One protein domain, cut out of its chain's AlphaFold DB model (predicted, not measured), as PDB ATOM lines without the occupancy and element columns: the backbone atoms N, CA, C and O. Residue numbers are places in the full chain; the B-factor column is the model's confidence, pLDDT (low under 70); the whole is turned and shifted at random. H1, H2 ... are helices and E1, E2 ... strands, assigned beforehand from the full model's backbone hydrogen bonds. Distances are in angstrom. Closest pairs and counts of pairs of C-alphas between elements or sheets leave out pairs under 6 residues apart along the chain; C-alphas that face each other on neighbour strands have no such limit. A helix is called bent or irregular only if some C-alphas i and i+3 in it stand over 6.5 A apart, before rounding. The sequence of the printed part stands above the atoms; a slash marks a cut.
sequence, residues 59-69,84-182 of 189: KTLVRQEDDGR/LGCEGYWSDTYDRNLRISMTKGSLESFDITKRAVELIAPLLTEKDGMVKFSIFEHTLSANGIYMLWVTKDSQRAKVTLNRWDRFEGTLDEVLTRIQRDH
ATOM      1  N   LYS A  59       1.351   3.484  62.407       90.50
ATOM      2  CA  LYS A  59       0.012   3.491  63.006       90.50
ATOM      3  C   LYS A  59      -0.517   2.071  63.208       90.50
ATOM      4  O   LYS A  59      -1.192   1.817  64.205       90.50
ATOM      5  N   THR A  60      -0.206   1.176  62.279       88.25
ATOM      6  CA  THR A  60      -0.539  -0.247  62.381       88.25
ATOM      7  C   THR A  60       0.417  -0.951  63.345       88.25
ATOM      8  O   THR A  60      -0.026  -1.681  64.226       88.25
ATOM      9  N   LEU A  61       1.720  -0.650  63.281       90.50
ATOM     10  CA  LEU A  61       2.727  -1.286  64.141       90.50
ATOM     11  C   LEU A  61       2.516  -1.039  65.640       90.50
ATOM     12  O   LEU A  61       2.797  -1.928  66.442       90.50
ATOM     13  N   VAL A  62       2.024   0.141  66.044       92.38
ATOM     14  CA  VAL A  62       1.779   0.437  67.470       92.38
ATOM     15  C   VAL A  62       0.633  -0.378  68.071       92.38
ATOM     16  O   VAL A  62       0.511  -0.436  69.295       92.38
ATOM     17  N   ARG A  63      -0.216  -1.005  67.251       90.56
ATOM     18  CA  ARG A  63      -1.332  -1.830  67.718       90.56
ATOM     19  C   ARG A  63      -0.879  -3.262  67.936       90.56
ATOM     20  O   ARG A  63      -0.122  -3.813  67.140       90.56
ATOM     21  N   GLN A  64      -1.335  -3.852  69.039       77.50
ATOM     22  CA  GLN A  64      -1.192  -5.282  69.236       77.50
ATOM     23  C   GLN A  64      -2.260  -5.999  68.415       77.50
ATOM     24  O   GLN A  64      -3.454  -5.859  68.681       77.50
ATOM     25  N   GLU A  65      -1.807  -6.808  67.472       72.81
ATOM     26  CA  GLU A  65      -2.618  -7.785  66.761       72.81
ATOM     27  C   GLU A  65      -2.065  -9.198  67.082       72.81
ATOM     28  O   GLU A  65      -1.015  -9.343  67.727       72.81
ATOM     29  N   ASP A  66      -2.845 -10.246  66.803       64.56
ATOM     30  CA  ASP A  66      -2.425 -11.637  67.028       64.56
ATOM     31  C   ASP A  66      -1.658 -12.113  65.794       64.56
ATOM     32  O   ASP A  66      -2.212 -12.721  64.875       64.56
ATOM     33  N   ASP A  67      -0.388 -11.736  65.746       67.31
ATOM     34  CA  ASP A  67       0.403 -11.796  64.526       67.31
ATOM     35  C   ASP A  67       1.290 -13.032  64.513       67.31
ATOM     36  O   ASP A  67       1.763 -13.496  65.553       67.31
ATOM     37  N   GLY A  68       1.550 -13.563  63.318       70.19
ATOM     38  CA  GLY A  68       2.515 -14.642  63.145       70.19
ATOM     39  C   GLY A  68       3.898 -14.245  63.665       70.19
ATOM     40  O   GLY A  68       4.209 -13.068  63.882       70.19
ATOM     41  N   ARG A  69       4.768 -15.238  63.834       79.69
ATOM     42  CA  ARG A  69       6.109 -15.026  64.381       79.69
ATOM     43  C   ARG A  69       6.926 -14.075  63.503       79.69
ATOM     44  O   ARG A  69       7.574 -13.182  64.044       79.69
ATOM     45  N   LEU A  84      13.627   2.010  70.114       94.19
ATOM     46  CA  LEU A  84      12.599   1.521  71.035       94.19
ATOM     47  C   LEU A  84      12.614  -0.009  71.130       94.19
ATOM     48  O   LEU A  84      12.706  -0.712  70.129       94.19
ATOM     49  N   GLY A  85      12.425  -0.535  72.337       92.12
ATOM     50  CA  GLY A  85      12.035  -1.930  72.541       92.12
ATOM     51  C   GLY A  85      10.524  -2.121  72.382       92.12
ATOM     52  O   GLY A  85       9.754  -1.169  72.496       92.12
ATOM     53  N   CYS A  86      10.080  -3.360  72.165       90.19
ATOM     54  CA  CYS A  86       8.661  -3.706  72.056       90.19
ATOM     55  C   CYS A  86       8.371  -5.030  72.777       90.19
ATOM     56  O   CYS A  86       8.834  -6.087  72.346       90.19
ATOM     57  N   GLU A  87       7.585  -4.989  73.859       82.88
ATOM     58  CA  GLU A  87       7.321  -6.161  74.706       82.88
ATOM     59  C   GLU A  87       5.859  -6.283  75.129       82.88
ATOM     60  O   GLU A  87       5.409  -5.641  76.076       82.88
ATOM     61  N   GLY A  88       5.120  -7.179  74.474       87.19
ATOM     62  CA  GLY A  88       3.708  -7.399  74.776       87.19
ATOM     63  C   GLY A  88       2.875  -6.144  74.523       87.19
ATOM     64  O   GLY A  88       3.149  -5.370  73.605       87.19
ATOM     65  N   TYR A  89       1.844  -5.939  75.339       90.75
ATOM     66  CA  TYR A  89       0.884  -4.863  75.133       90.75
ATOM     67  C   TYR A  89       0.284  -4.352  76.438       90.75
ATOM     68  O   TYR A  89       0.286  -5.008  77.481       90.75
ATOM     69  N   TRP A  90      -0.265  -3.153  76.353       89.44
ATOM     70  CA  TRP A  90      -1.015  -2.512  77.411       89.44
ATOM     71  C   TRP A  90      -2.467  -2.986  77.391       89.44
ATOM     72  O   TRP A  90      -3.194  -2.721  76.441       89.44
ATOM     73  N   SER A  91      -2.927  -3.669  78.439       89.75
ATOM     74  CA  SER A  91      -4.271  -4.277  78.469       89.75
ATOM     75  C   SER A  91      -5.438  -3.283  78.423       89.75
ATOM     76  O   SER A  91      -6.559  -3.656  78.093       89.75
ATOM     77  N   ASP A  92      -5.194  -2.025  78.772       89.94
ATOM     78  CA  ASP A  92      -6.175  -0.944  78.780       89.94
ATOM     79  C   ASP A  92      -6.272  -0.192  77.448       89.94
ATOM     80  O   ASP A  92      -7.324   0.381  77.172       89.94
ATOM     81  N   THR A  93      -5.213  -0.177  76.635       91.81
ATOM     82  CA  THR A  93      -5.208   0.508  75.330       91.81
ATOM     83  C   THR A  93      -5.077  -0.429  74.135       91.81
ATOM     84  O   THR A  93      -5.345  -0.010  73.011       91.81
ATOM     85  N   TYR A  94      -4.671  -1.679  74.367       91.31
ATOM     86  CA  TYR A  94      -4.262  -2.653  73.350       91.31
ATOM     87  C   TYR A  94      -3.147  -2.146  72.419       91.31
ATOM     88  O   TYR A  94      -2.910  -2.705  71.349       91.31
ATOM     89  N   ASP A  95      -2.433  -1.098  72.831       93.75
ATOM     90  CA  ASP A  95      -1.209  -0.682  72.159       93.75
ATOM     91  C   ASP A  95      -0.063  -1.580  72.612       93.75
ATOM     92  O   ASP A  95      -0.021  -2.016  73.770       93.75
ATOM     93  N   ARG A  96       0.900  -1.811  71.725       92.75
ATOM     94  CA  ARG A  96       2.148  -2.467  72.101       92.75
ATOM     95  C   ARG A  96       2.830  -1.675  73.199       92.75
ATOM     96  O   ARG A  96       2.825  -0.442  73.214       92.75
ATOM     97  N   ASN A  97       3.430  -2.395  74.132       92.25
ATOM     98  CA  ASN A  97       4.227  -1.759  75.158       92.25
ATOM     99  C   ASN A  97       5.614  -1.458  74.581       92.25
ATOM    100  O   ASN A  97       6.498  -2.315  74.526       92.25
ATOM    101  N   LEU A  98       5.748  -0.218  74.115       94.75
ATOM    102  CA  LEU A  98       6.989   0.331  73.597       94.75
ATOM    103  C   LEU A  98       7.854   0.841  74.738       94.75
ATOM    104  O   LEU A  98       7.373   1.512  75.656       94.75
ATOM    105  N   ARG A  99       9.135   0.512  74.658       92.38
ATOM    106  CA  ARG A  99      10.084   0.665  75.746       92.38
ATOM    107  C   ARG A  99      11.210   1.596  75.353       92.38
ATOM    108  O   ARG A  99      11.829   1.392  74.315       92.38
ATOM    109  N   ILE A 100      11.502   2.569  76.203       92.94
ATOM    110  CA  ILE A 100      12.689   3.409  76.061       92.94
ATOM    111  C   ILE A 100      13.846   2.834  76.879       92.94
ATOM    112  O   ILE A 100      13.652   2.333  77.991       92.94
ATOM    113  N   SER A 101      15.045   2.935  76.313       88.25
ATOM    114  CA  SER A 101      16.301   2.469  76.897       88.25
ATOM    115  C   SER A 101      17.356   3.548  76.695       88.25
ATOM    116  O   SER A 101      17.723   3.851  75.563       88.25
ATOM    117  N   MET A 102      17.839   4.147  77.785       88.06
ATOM    118  CA  MET A 102      18.805   5.246  77.718       88.06
ATOM    119  C   MET A 102      20.157   4.841  78.309       88.06
ATOM    120  O   MET A 102      20.217   4.194  79.349       88.06
ATOM    121  N   THR A 103      21.252   5.249  77.670       87.69
ATOM    122  CA  THR A 103      22.621   5.055  78.182       87.69
ATOM    123  C   THR A 103      23.060   6.268  78.994       87.69
ATOM    124  O   THR A 103      22.823   7.407  78.572       87.69
ATOM    125  N   LYS A 104      23.719   6.056  80.139       86.19
ATOM    126  CA  LYS A 104      24.119   7.142  81.046       86.19
ATOM    127  C   LYS A 104      24.997   8.179  80.345       86.19
ATOM    128  O   LYS A 104      26.065   7.859  79.835       86.19
ATOM    129  N   GLY A 105      24.566   9.439  80.356       86.38
ATOM    130  CA  GLY A 105      25.335  10.564  79.806       86.38
ATOM    131  C   GLY A 105      25.555  10.545  78.286       86.38
ATOM    132  O   GLY A 105      26.272  11.404  77.780       86.38
ATOM    133  N   SER A 106      24.956   9.604  77.550       91.19
ATOM    134  CA  SER A 106      25.065   9.538  76.089       91.19
ATOM    135  C   SER A 106      24.081  10.501  75.426       91.19
ATOM    136  O   SER A 106      22.867  10.283  75.449       91.19
ATOM    137  N   LEU A 107      24.599  11.562  74.803       94.12
ATOM    138  CA  LEU A 107      23.776  12.517  74.057       94.12
ATOM    139  C   LEU A 107      23.068  11.847  72.867       94.12
ATOM    140  O   LEU A 107      21.906  12.114  72.601       94.12
ATOM    141  N   GLU A 108      23.741  10.904  72.206       93.94
ATOM    142  CA  GLU A 108      23.169  10.140  71.095       93.94
ATOM    143  C   GLU A 108      21.960   9.306  71.536       93.94
ATOM    144  O   GLU A 108      20.900   9.365  70.913       93.94
ATOM    145  N   SER A 109      22.087   8.577  72.649       91.69
ATOM    146  CA  SER A 109      20.987   7.787  73.212       91.69
ATOM    147  C   SER A 109      19.800   8.671  73.614       91.69
ATOM    148  O   SER A 109      18.643   8.289  73.410       91.69
ATOM    149  N   PHE A 110      20.083   9.872  74.127       94.62
ATOM    150  CA  PHE A 110      19.070  10.878  74.426       94.62
ATOM    151  C   PHE A 110      18.330  11.327  73.160       94.62
ATOM    152  O   PHE A 110      17.103  11.241  73.102       94.62
ATOM    153  N   ASP A 111      19.065  11.734  72.126       96.56
ATOM    154  CA  ASP A 111      18.498  12.264  70.884       96.56
ATOM    155  C   ASP A 111      17.723  11.208  70.087       96.56
ATOM    156  O   ASP A 111      16.710  11.518  69.454       96.56
ATOM    157  N   ILE A 112      18.179   9.952  70.080       95.94
ATOM    158  CA  ILE A 112      17.446   8.829  69.474       95.94
ATOM    159  C   ILE A 112      16.128   8.607  70.223       95.94
ATOM    160  O   ILE A 112      15.066   8.635  69.603       95.94
ATOM    161  N   THR A 113      16.185   8.476  71.553       95.38
ATOM    162  CA  THR A 113      14.995   8.242  72.385       95.38
ATOM    163  C   THR A 113      13.969   9.358  72.216       95.38
ATOM    164  O   THR A 113      12.789   9.087  71.997       95.38
ATOM    165  N   LYS A 114      14.412  10.619  72.270       97.12
ATOM    166  CA  LYS A 114      13.537  11.784  72.109       97.12
ATOM    167  C   LYS A 114      12.809  11.755  70.768       97.12
ATOM    168  O   LYS A 114      11.582  11.819  70.746       97.12
ATOM    169  N   ARG A 115      13.547  11.590  69.665       97.62
ATOM    170  CA  ARG A 115      12.963  11.531  68.315       97.62
ATOM    171  C   ARG A 115      11.967  10.386  68.174       97.62
ATOM    172  O   ARG A 115      10.924  10.561  67.552       97.62
ATOM    173  N   ALA A 116      12.265   9.228  68.759       97.00
ATOM    174  CA  ALA A 116      11.374   8.076  68.722       97.00
ATOM    175  C   ALA A 116      10.073   8.326  69.496       97.00
ATOM    176  O   ALA A 116       8.988   8.029  68.997       97.00
ATOM    177  N   VAL A 117      10.164   8.922  70.689       97.38
ATOM    178  CA  VAL A 117       8.990   9.317  71.479       97.38
ATOM    179  C   VAL A 117       8.151  10.342  70.716       97.38
ATOM    180  O   VAL A 117       6.945  10.152  70.595       97.38
ATOM    181  N   GLU A 118       8.770  11.377  70.147       97.75
ATOM    182  CA  GLU A 118       8.077  12.413  69.370       97.75
ATOM    183  C   GLU A 118       7.389  11.849  68.118       97.75
ATOM    184  O   GLU A 118       6.277  12.261  67.783       97.75
ATOM    185  N   LEU A 119       8.014  10.872  67.454       96.88
ATOM    186  CA  LEU A 119       7.448  10.182  66.297       96.88
ATOM    187  C   LEU A 119       6.222   9.338  66.672       96.88
ATOM    188  O   LEU A 119       5.226   9.329  65.948       96.88
ATOM    189  N   ILE A 120       6.297   8.606  67.785       97.69
ATOM    190  CA  ILE A 120       5.327   7.556  68.115       97.69
ATOM    191  C   ILE A 120       4.202   8.041  69.034       97.69
ATOM    192  O   ILE A 120       3.067   7.575  68.906       97.69
ATOM    193  N   ALA A 121       4.458   9.001  69.924       97.38
ATOM    194  CA  ALA A 121       3.463   9.490  70.879       97.38
ATOM    195  C   ALA A 121       2.125   9.922  70.235       97.38
ATOM    196  O   ALA A 121       1.075   9.556  70.774       97.38
ATOM    197  N   PRO A 122       2.092  10.604  69.069       97.56
ATOM    198  CA  PRO A 122       0.835  10.955  68.402       97.56
ATOM    199  C   PRO A 122      -0.031   9.745  68.004       97.56
ATOM    200  O   PRO A 122      -1.262   9.856  67.933       97.56
ATOM    201  N   LEU A 123       0.606   8.598  67.742       96.81
ATOM    202  CA  LEU A 123      -0.006   7.388  67.184       96.81
ATOM    203  C   LEU A 123      -0.605   6.468  68.255       96.81
ATOM    204  O   LEU A 123      -1.526   5.700  67.964       96.81
ATOM    205  N   LEU A 124      -0.119   6.574  69.492       96.31
ATOM    206  CA  LEU A 124      -0.598   5.788  70.626       96.31
ATOM    207  C   LEU A 124      -1.994   6.228  71.088       96.31
ATOM    208  O   LEU A 124      -2.455   7.352  70.847       96.31
ATOM    209  N   THR A 125      -2.701   5.326  71.764       95.69
ATOM    210  CA  THR A 125      -3.996   5.627  72.376       95.69
ATOM    211  C   THR A 125      -3.789   6.444  73.634       95.69
ATOM    212  O   THR A 125      -3.014   6.082  74.518       95.69
ATOM    213  N   GLU A 126      -4.509   7.554  73.721       95.00
ATOM    214  CA  GLU A 126      -4.449   8.421  74.886       95.00
ATOM    215  C   GLU A 126      -5.270   7.851  76.043       95.00
ATOM    216  O   GLU A 126      -6.382   7.355  75.854       95.00
ATOM    217  N   LYS A 127      -4.738   7.987  77.255       91.12
ATOM    218  CA  LYS A 127      -5.428   7.735  78.512       91.12
ATOM    219  C   LYS A 127      -5.093   8.854  79.490       91.12
ATOM    220  O   LYS A 127      -3.928   9.169  79.708       91.12
ATOM    221  N   ASP A 128      -6.123   9.467  80.062       90.06
ATOM    222  CA  ASP A 128      -5.982  10.600  80.985       90.06
ATOM    223  C   ASP A 128      -5.137  11.759  80.406       90.06
ATOM    224  O   ASP A 128      -4.340  12.381  81.109       90.06
ATOM    225  N   GLY A 129      -5.292  12.042  79.104       93.69
ATOM    226  CA  GLY A 129      -4.577  13.122  78.414       93.69
ATOM    227  C   GLY A 129      -3.126  12.806  78.033       93.69
ATOM    228  O   GLY A 129      -2.401  13.708  77.616       93.69
ATOM    229  N   MET A 130      -2.665  11.565  78.224       95.81
ATOM    230  CA  MET A 130      -1.286  11.154  77.954       95.81
ATOM    231  C   MET A 130      -1.215   9.763  77.318       95.81
ATOM    232  O   MET A 130      -2.124   8.947  77.434       95.81
ATOM    233  N   VAL A 131      -0.101   9.472  76.665       96.12
ATOM    234  CA  VAL A 131       0.277   8.143  76.177       96.12
ATOM    235  C   VAL A 131       1.425   7.611  77.026       96.12
ATOM    236  O   VAL A 131       2.040   8.377  77.770       96.12
ATOM    237  N   LYS A 132       1.713   6.313  76.945       93.69
ATOM    238  CA  LYS A 132       2.679   5.658  77.834       93.69
ATOM    239  C   LYS A 132       3.727   4.842  77.089       93.69
ATOM    240  O   LYS A 132       3.412   4.104  76.160       93.69
ATOM    241  N   PHE A 133       4.946   4.930  77.601       94.50
ATOM    242  CA  PHE A 133       6.091   4.102  77.260       94.50
ATOM    243  C   PHE A 133       6.583   3.428  78.542       94.50
ATOM    244  O   PHE A 133       6.559   4.031  79.623       94.50
ATOM    245  N   SER A 134       7.029   2.180  78.445       91.06
ATOM    246  CA  SER A 134       7.793   1.579  79.537       91.06
ATOM    247  C   SER A 134       9.218   2.120  79.529       91.06
ATOM    248  O   SER A 134       9.758   2.503  78.492       91.06
ATOM    249  N   ILE A 135       9.829   2.166  80.704       88.44
ATOM    250  CA  ILE A 135      11.253   2.456  80.855       88.44
ATOM    251  C   ILE A 135      11.911   1.129  81.211       88.44
ATOM    252  O   ILE A 135      11.487   0.482  82.173       88.44
ATOM    253  N   PHE A 136      12.895   0.687  80.425       75.75
ATOM    254  CA  PHE A 136      13.643  -0.503  80.810       75.75
ATOM    255  C   PHE A 136      14.572  -0.191  81.977       75.75
ATOM    256  O   PHE A 136      15.306   0.794  81.945       75.75
ATOM    257  N   GLU A 137      14.602  -1.083  82.961       66.56
ATOM    258  CA  GLU A 137      15.599  -1.057  84.020       66.56
ATOM    259  C   GLU A 137      16.178  -2.466  84.191       66.56
ATOM    260  O   GLU A 137      15.448  -3.448  84.337       66.56
ATOM    261  N   HIS A 138      17.505  -2.571  84.165       50.97
ATOM    262  CA  HIS A 138      18.231  -3.826  84.364       50.97
ATOM    263  C   HIS A 138      18.110  -4.336  85.814       50.97
ATOM    264  O   HIS A 138      18.271  -5.528  86.078       50.97
ATOM    265  N   THR A 139      17.758  -3.462  86.762       47.78
ATOM    266  CA  THR A 139      17.447  -3.822  88.147       47.78
ATOM    267  C   THR A 139      15.954  -4.091  88.313       47.78
ATOM    268  O   THR A 139      15.250  -3.350  88.992       47.78
ATOM    269  N   LEU A 140      15.456  -5.200  87.760       49.09
ATOM    270  CA  LEU A 140      14.079  -5.690  87.966       49.09
ATOM    271  C   LEU A 140      13.722  -6.020  89.442       49.09
ATOM    272  O   LEU A 140      12.750  -6.720  89.719       49.09
ATOM    273  N   SER A 141      14.474  -5.538  90.430       45.59
ATOM    274  CA  SER A 141      14.354  -5.936  91.827       45.59
ATOM    275  C   SER A 141      14.535  -4.756  92.782       45.59
ATOM    276  O   SER A 141      15.622  -4.558  93.317       45.59
ATOM    277  N   ALA A 142      13.463  -3.993  93.024       48.41
ATOM    278  CA  ALA A 142      13.118  -3.518  94.375       48.41
ATOM    279  C   ALA A 142      11.771  -2.773  94.428       48.41
ATOM    280  O   ALA A 142      11.024  -2.991  95.376       48.41
ATOM    281  N   ASN A 143      11.441  -1.912  93.447       51.06
ATOM    282  CA  ASN A 143      10.454  -0.839  93.693       51.06
ATOM    283  C   ASN A 143       9.363  -0.588  92.625       51.06
ATOM    284  O   ASN A 143       8.495   0.259  92.851       51.06
ATOM    285  N   GLY A 144       9.306  -1.337  91.516       60.72
ATOM    286  CA  GLY A 144       8.163  -1.302  90.589       60.72
ATOM    287  C   GLY A 144       8.527  -1.167  89.114       60.72
ATOM    288  O   GLY A 144       9.680  -1.311  88.739       60.72
ATOM    289  N   ILE A 145       7.509  -0.912  88.286       68.06
ATOM    290  CA  ILE A 145       7.654  -0.671  86.845       68.06
ATOM    291  C   ILE A 145       7.664   0.842  86.623       68.06
ATOM    292  O   ILE A 145       6.697   1.527  86.975       68.06
ATOM    293  N   TYR A 146       8.747   1.352  86.043       81.81
ATOM    294  CA  TYR A 146       8.860   2.752  85.654       81.81
ATOM    295  C   TYR A 146       8.116   2.993  84.341       81.81
ATOM    296  O   TYR A 146       8.258   2.253  83.365       81.81
ATOM    297  N   MET A 147       7.301   4.044  84.327       89.31
ATOM    298  CA  MET A 147       6.545   4.454  83.146       89.31
ATOM    299  C   MET A 147       6.850   5.905  82.816       89.31
ATOM    300  O   MET A 147       6.789   6.772  83.693       89.31
ATOM    301  N   LEU A 148       7.114   6.156  81.540       93.19
ATOM    302  CA  LEU A 148       7.108   7.483  80.953       93.19
ATOM    303  C   LEU A 148       5.713   7.735  80.384       93.19
ATOM    304  O   LEU A 148       5.247   7.002  79.517       93.19
ATOM    305  N   TRP A 149       5.060   8.789  80.849       94.50
ATOM    306  CA  TRP A 149       3.843   9.304  80.244       94.50
ATOM    307  C   TRP A 149       4.147  10.599  79.515       94.50
ATOM    308  O   TRP A 149       4.865  11.444  80.048       94.50
ATOM    309  N   VAL A 150       3.574  10.776  78.333       96.56
ATOM    310  CA  VAL A 150       3.846  11.928  77.466       96.56
ATOM    311  C   VAL A 150       2.538  12.422  76.863       96.56
ATOM    312  O   VAL A 150       1.664  11.621  76.543       96.56
ATOM    313  N   THR A 151       2.357  13.730  76.708       97.44
ATOM    314  CA  THR A 151       1.283  14.263  75.860       97.44
ATOM    315  C   THR A 151       1.571  13.957  74.390       97.44
ATOM    316  O   THR A 151       2.721  13.808  73.988       97.44
ATOM    317  N   LYS A 152       0.537  13.871  73.548       96.44
ATOM    318  CA  LYS A 152       0.718  13.537  72.123       96.44
ATOM    319  C   LYS A 152       1.594  14.523  71.345       96.44
ATOM    320  O   LYS A 152       2.217  14.134  70.369       96.44
ATOM    321  N   ASP A 153       1.648  15.778  71.780       95.50
ATOM    322  CA  ASP A 153       2.508  16.832  71.226       95.50
ATOM    323  C   ASP A 153       3.929  16.848  71.822       95.50
ATOM    324  O   ASP A 153       4.731  17.727  71.501       95.50
ATOM    325  N   SER A 154       4.234  15.903  72.718       94.12
ATOM    326  CA  SER A 154       5.510  15.764  73.422       94.12
ATOM    327  C   SER A 154       5.943  16.975  74.257       94.12
ATOM    328  O   SER A 154       7.078  17.035  74.723       94.12
ATOM    329  N   GLN A 155       5.044  17.933  74.511       94.50
ATOM    330  CA  GLN A 155       5.379  19.143  75.270       94.50
ATOM    331  C   GLN A 155       5.448  18.896  76.775       94.50
ATOM    332  O   GLN A 155       6.162  19.596  77.495       94.50
ATOM    333  N   ARG A 156       4.698  17.910  77.272       96.00
ATOM    334  CA  ARG A 156       4.648  17.560  78.689       96.00
ATOM    335  C   ARG A 156       4.903  16.078  78.862       96.00
ATOM    336  O   ARG A 156       4.326  15.249  78.163       96.00
ATOM    337  N   ALA A 157       5.705  15.759  79.860       95.69
ATOM    338  CA  ALA A 157       5.983  14.399  80.253       95.69
ATOM    339  C   ALA A 157       5.923  14.253  81.773       95.69
ATOM    340  O   ALA A 157       6.101  15.210  82.532       95.69
ATOM    341  N   LYS A 158       5.689  13.026  82.224       92.62
ATOM    342  CA  LYS A 158       5.879  12.627  83.614       92.62
ATOM    343  C   LYS A 158       6.494  11.242  83.672       92.62
ATOM    344  O   LYS A 158       6.089  10.347  82.933       92.62
ATOM    345  N   VAL A 159       7.435  11.052  84.581       89.31
ATOM    346  CA  VAL A 159       7.919   9.724  84.957       89.31
ATOM    347  C   VAL A 159       7.247   9.317  86.258       89.31
ATOM    348  O   VAL A 159       7.146  10.111  87.198       89.31
ATOM    349  N   THR A 160       6.740   8.088  86.298       86.38
ATOM    350  CA  THR A 160       6.064   7.537  87.474       86.38
ATOM    351  C   THR A 160       6.673   6.205  87.875       86.38
ATOM    352  O   THR A 160       6.812   5.323  87.025       86.38
ATOM    353  N   LEU A 161       6.930   6.041  89.173       75.62
ATOM    354  CA  LEU A 161       7.215   4.762  89.819       75.62
ATOM    355  C   LEU A 161       6.053   4.419  90.747       75.62
ATOM    356  O   LEU A 161       5.984   4.910  91.881       75.62
ATOM    357  N   ASN A 162       5.115   3.593  90.277       62.44
ATOM    358  CA  ASN A 162       3.916   3.242  91.043       62.44
ATOM    359  C   ASN A 162       3.301   4.475  91.769       62.44
ATOM    360  O   ASN A 162       3.212   5.567  91.209       62.44
ATOM    361  N   ARG A 163       2.822   4.321  93.012       50.09
ATOM    362  CA  ARG A 163       2.090   5.359  93.765       50.09
ATOM    363  C   ARG A 163       2.986   6.462  94.362       50.09
ATOM    364  O   ARG A 163       2.427   7.431  94.869       50.09
ATOM    365  N   TRP A 164       4.316   6.330  94.336       55.72
ATOM    366  CA  TRP A 164       5.183   6.994  95.324       55.72
ATOM    367  C   TRP A 164       6.207   7.990  94.768       55.72
ATOM    368  O   TRP A 164       6.504   8.944  95.480       55.72
ATOM    369  N   ASP A 165       6.695   7.834  93.532       63.12
ATOM    370  CA  ASP A 165       7.544   8.853  92.890       63.12
ATOM    371  C   ASP A 165       6.906   9.351  91.591       63.12
ATOM    372  O   ASP A 165       6.440   8.566  90.756       63.12
ATOM    373  N   ARG A 166       6.843  10.677  91.463       76.75
ATOM    374  CA  ARG A 166       6.290  11.395  90.316       76.75
ATOM    375  C   ARG A 166       7.140  12.628  90.074       76.75
ATOM    376  O   ARG A 166       7.197  13.522  90.916       76.75
ATOM    377  N   PHE A 167       7.748  12.690  88.900       88.25
ATOM    378  CA  PHE A 167       8.376  13.901  88.392       88.25
ATOM    379  C   PHE A 167       7.690  14.283  87.084       88.25
ATOM    380  O   PHE A 167       7.539  13.437  86.205       88.25
ATOM    381  N   GLU A 168       7.259  15.536  86.974       93.12
ATOM    382  CA  GLU A 168       6.599  16.088  85.788       93.12
ATOM    383  C   GLU A 168       7.407  17.278  85.261       93.12
ATOM    384  O   GLU A 168       7.978  18.034  86.048       93.12
ATOM    385  N   GLY A 169       7.430  17.448  83.943       95.12
ATOM    386  CA  GLY A 169       8.148  18.526  83.269       95.12
ATOM    387  C   GLY A 169       7.950  18.476  81.757       95.12
ATOM    388  O   GLY A 169       6.998  17.874  81.254       95.12
ATOM    389  N   THR A 170       8.859  19.106  81.027       97.19
ATOM    390  CA  THR A 170       9.016  18.904  79.582       97.19
ATOM    391  C   THR A 170       9.567  17.506  79.287       97.19
ATOM    392  O   THR A 170      10.136  16.854  80.170       97.19
ATOM    393  N   LEU A 171       9.426  17.032  78.044       96.38
ATOM    394  CA  LEU A 171      10.030  15.759  77.639       96.38
ATOM    395  C   LEU A 171      11.546  15.744  77.909       96.38
ATOM    396  O   LEU A 171      12.049  14.766  78.452       96.38
ATOM    397  N   ASP A 172      12.246  16.847  77.637       96.88
ATOM    398  CA  ASP A 172      13.696  16.948  77.833       96.88
ATOM    399  C   ASP A 172      14.109  16.815  79.301       96.88
ATOM    400  O   ASP A 172      15.040  16.073  79.627       96.88
ATOM    401  N   GLU A 173      13.402  17.488  80.210       95.75
ATOM    402  CA  GLU A 173      13.673  17.404  81.649       95.75
ATOM    403  C   GLU A 173      13.430  15.988  82.181       95.75
ATOM    404  O   GLU A 173      14.211  15.475  82.988       95.75
ATOM    405  N   VAL A 174      12.360  15.338  81.714       94.06
ATOM    406  CA  VAL A 174      12.013  13.977  82.136       94.06
ATOM    407  C   VAL A 174      12.999  12.956  81.573       94.06
ATOM    408  O   VAL A 174      13.481  12.120  82.335       94.06
ATOM    409  N   LEU A 175      13.364  13.039  80.289       93.56
ATOM    410  CA  LEU A 175      14.382  12.167  79.692       93.56
ATOM    411  C   LEU A 175      15.754  12.373  80.343       93.56
ATOM    412  O   LEU A 175      16.459  11.401  80.596       93.56
ATOM    413  N   THR A 176      16.110  13.609  80.707       92.50
ATOM    414  CA  THR A 176      17.357  13.897  81.437       92.50
ATOM    415  C   THR A 176      17.361  13.205  82.798       92.50
ATOM    416  O   THR A 176      18.367  12.623  83.205       92.50
ATOM    417  N   ARG A 177      16.226  13.229  83.511       88.69
ATOM    418  CA  ARG A 177      16.077  12.506  84.778       88.69
ATOM    419  C   ARG A 177      16.181  10.995  84.578       88.69
ATOM    420  O   ARG A 177      16.911  10.352  85.323       88.69
ATOM    421  N   ILE A 178      15.500  10.444  83.572       88.44
ATOM    422  CA  ILE A 178      15.561   9.011  83.243       88.44
ATOM    423  C   ILE A 178      17.003   8.605  82.926       88.44
ATOM    424  O   ILE A 178      17.510   7.674  83.527       88.44
ATOM    425  N   GLN A 179      17.727   9.351  82.097       88.62
ATOM    426  CA  GLN A 179      19.128   9.054  81.792       88.62
ATOM    427  C   GLN A 179      20.068   9.159  83.007       88.62
ATOM    428  O   GLN A 179      21.120   8.519  83.042       88.62
ATOM    429  N   ARG A 180      19.727   9.989  83.998       84.44
ATOM    430  CA  ARG A 180      20.512  10.134  85.229       84.44
ATOM    431  C   ARG A 180      20.239   9.011  86.228       84.44
ATOM    432  O   ARG A 180      21.182   8.576  86.885       84.44
ATOM    433  N   ASP A 181      18.984   8.578  86.336       81.12
ATOM    434  CA  ASP A 181      18.499   7.738  87.440       81.12
ATOM    435  C   ASP A 181      18.096   6.308  87.006       81.12
ATOM    436  O   ASP A 181      18.124   5.408  87.837       81.12
ATOM    437  N   HIS A 182      17.765   6.089  85.726       78.69
ATOM    438  CA  HIS A 182      17.228   4.847  85.135       78.69
ATOM    439  C   HIS A 182      17.876   4.557  83.766       78.69
ATOM    440  O   HIS A 182      17.267   4.742  82.709       78.69
TER     441      HIS A 182
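Overview. This is residues 59 to 69 and 84 to 182 of the 189 residues of an uncharacterized protein of Bradyrhizobium diazoefficiens (UniProt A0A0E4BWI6). One strongly twisted sheet of six strands, E1 to E6, has two helices packed over one of its faces, the long H1 over E2 and E3 and the shorter H2 over E5. No named helix covers the opposite face. The printed part has 110 residues, with the elements E1, E2, H1, E3, E4, E5, E6 and H2 in that order along the chain, and the mixed sheet runs E1, E2, E3, E4, E5, E6, with E2 and E3 parallel and the other neighbours antiparallel. The class is mixed, helices and strands, in two layers. The whole is compact, with a radius of gyration of the C-alphas of 13.4 A and spans of 37 by 32 by 28 A.

Along the chain. Residues 59 to 69 hold no named element. E1, residues 84 to 89, begins with C-alpha 84 at (12.599, 1.521, 71.035) and is 14.0 A long. E2 is residues 96 to 100. H1, residues 107 to 123, is 25.3 A long, from (23.776, 12.517, 74.057); it is irregular, but only just, with C-alphas 119 and 122 7.0 A apart. E3 is residues 131 to 135, E4 146 to 150, E5 157 to 161 and E6 165 to 169. H2, residues 171 to 181, is 15.2 A long and ends with C-alpha 181 at (18.499, 7.738, 87.440).

Arrangement. E1 and E2 form a hairpin, with N 85 and O 99 at 2.8 A. E2, H1 and E3 form a strand-helix-strand unit, two parallel neighbour strands with a helix between, whose crossover is right-handed; N 134 and O 98 are 2.9 A apart. E3 to E6 form a meander, each strand the antiparallel neighbour of the one before, with N 133 and O 148 at 2.8 A, N 149 and O 158 at 2.8 A, and N 159 and O 167 at 2.9 A. E3 is staggered, pairing with E4 over residues 131 to 134 and with E2 over 134 to 135. H1 is on the sheet at a height of 8.8 A, along the strands, at 20 degrees to E3 on the local plane. H2 is on it at a height of 8.2 A, along the strands, at 4 degrees to E5 on the local plane; the closest C-alphas, of Ala 157 and Leu 171, are 5.0 A apart. H1, with residues 110 to 114 alone, touches H2, the closest C-alphas being those of Phe 110 and Leu 175, 7.2 A apart, at a steep tilt of 50 degrees, opposite ways. In H2 every O i to N i+4 pair is within hydrogen-bond range, in H1 11 of 13.

Size, cuts and confidence. The two C-alphas farthest apart, of Gly 68 and Gly 169, are 39.2 A apart. Residues 70 to 83 are not printed, and C-alphas 69 and 84 are 19.0 A apart across this cut. No link between named elements is long. Mean pLDDT of the printed part is 86.5; it is under 70 at residues 66 to 67, 137 to 145 and 162 to 165.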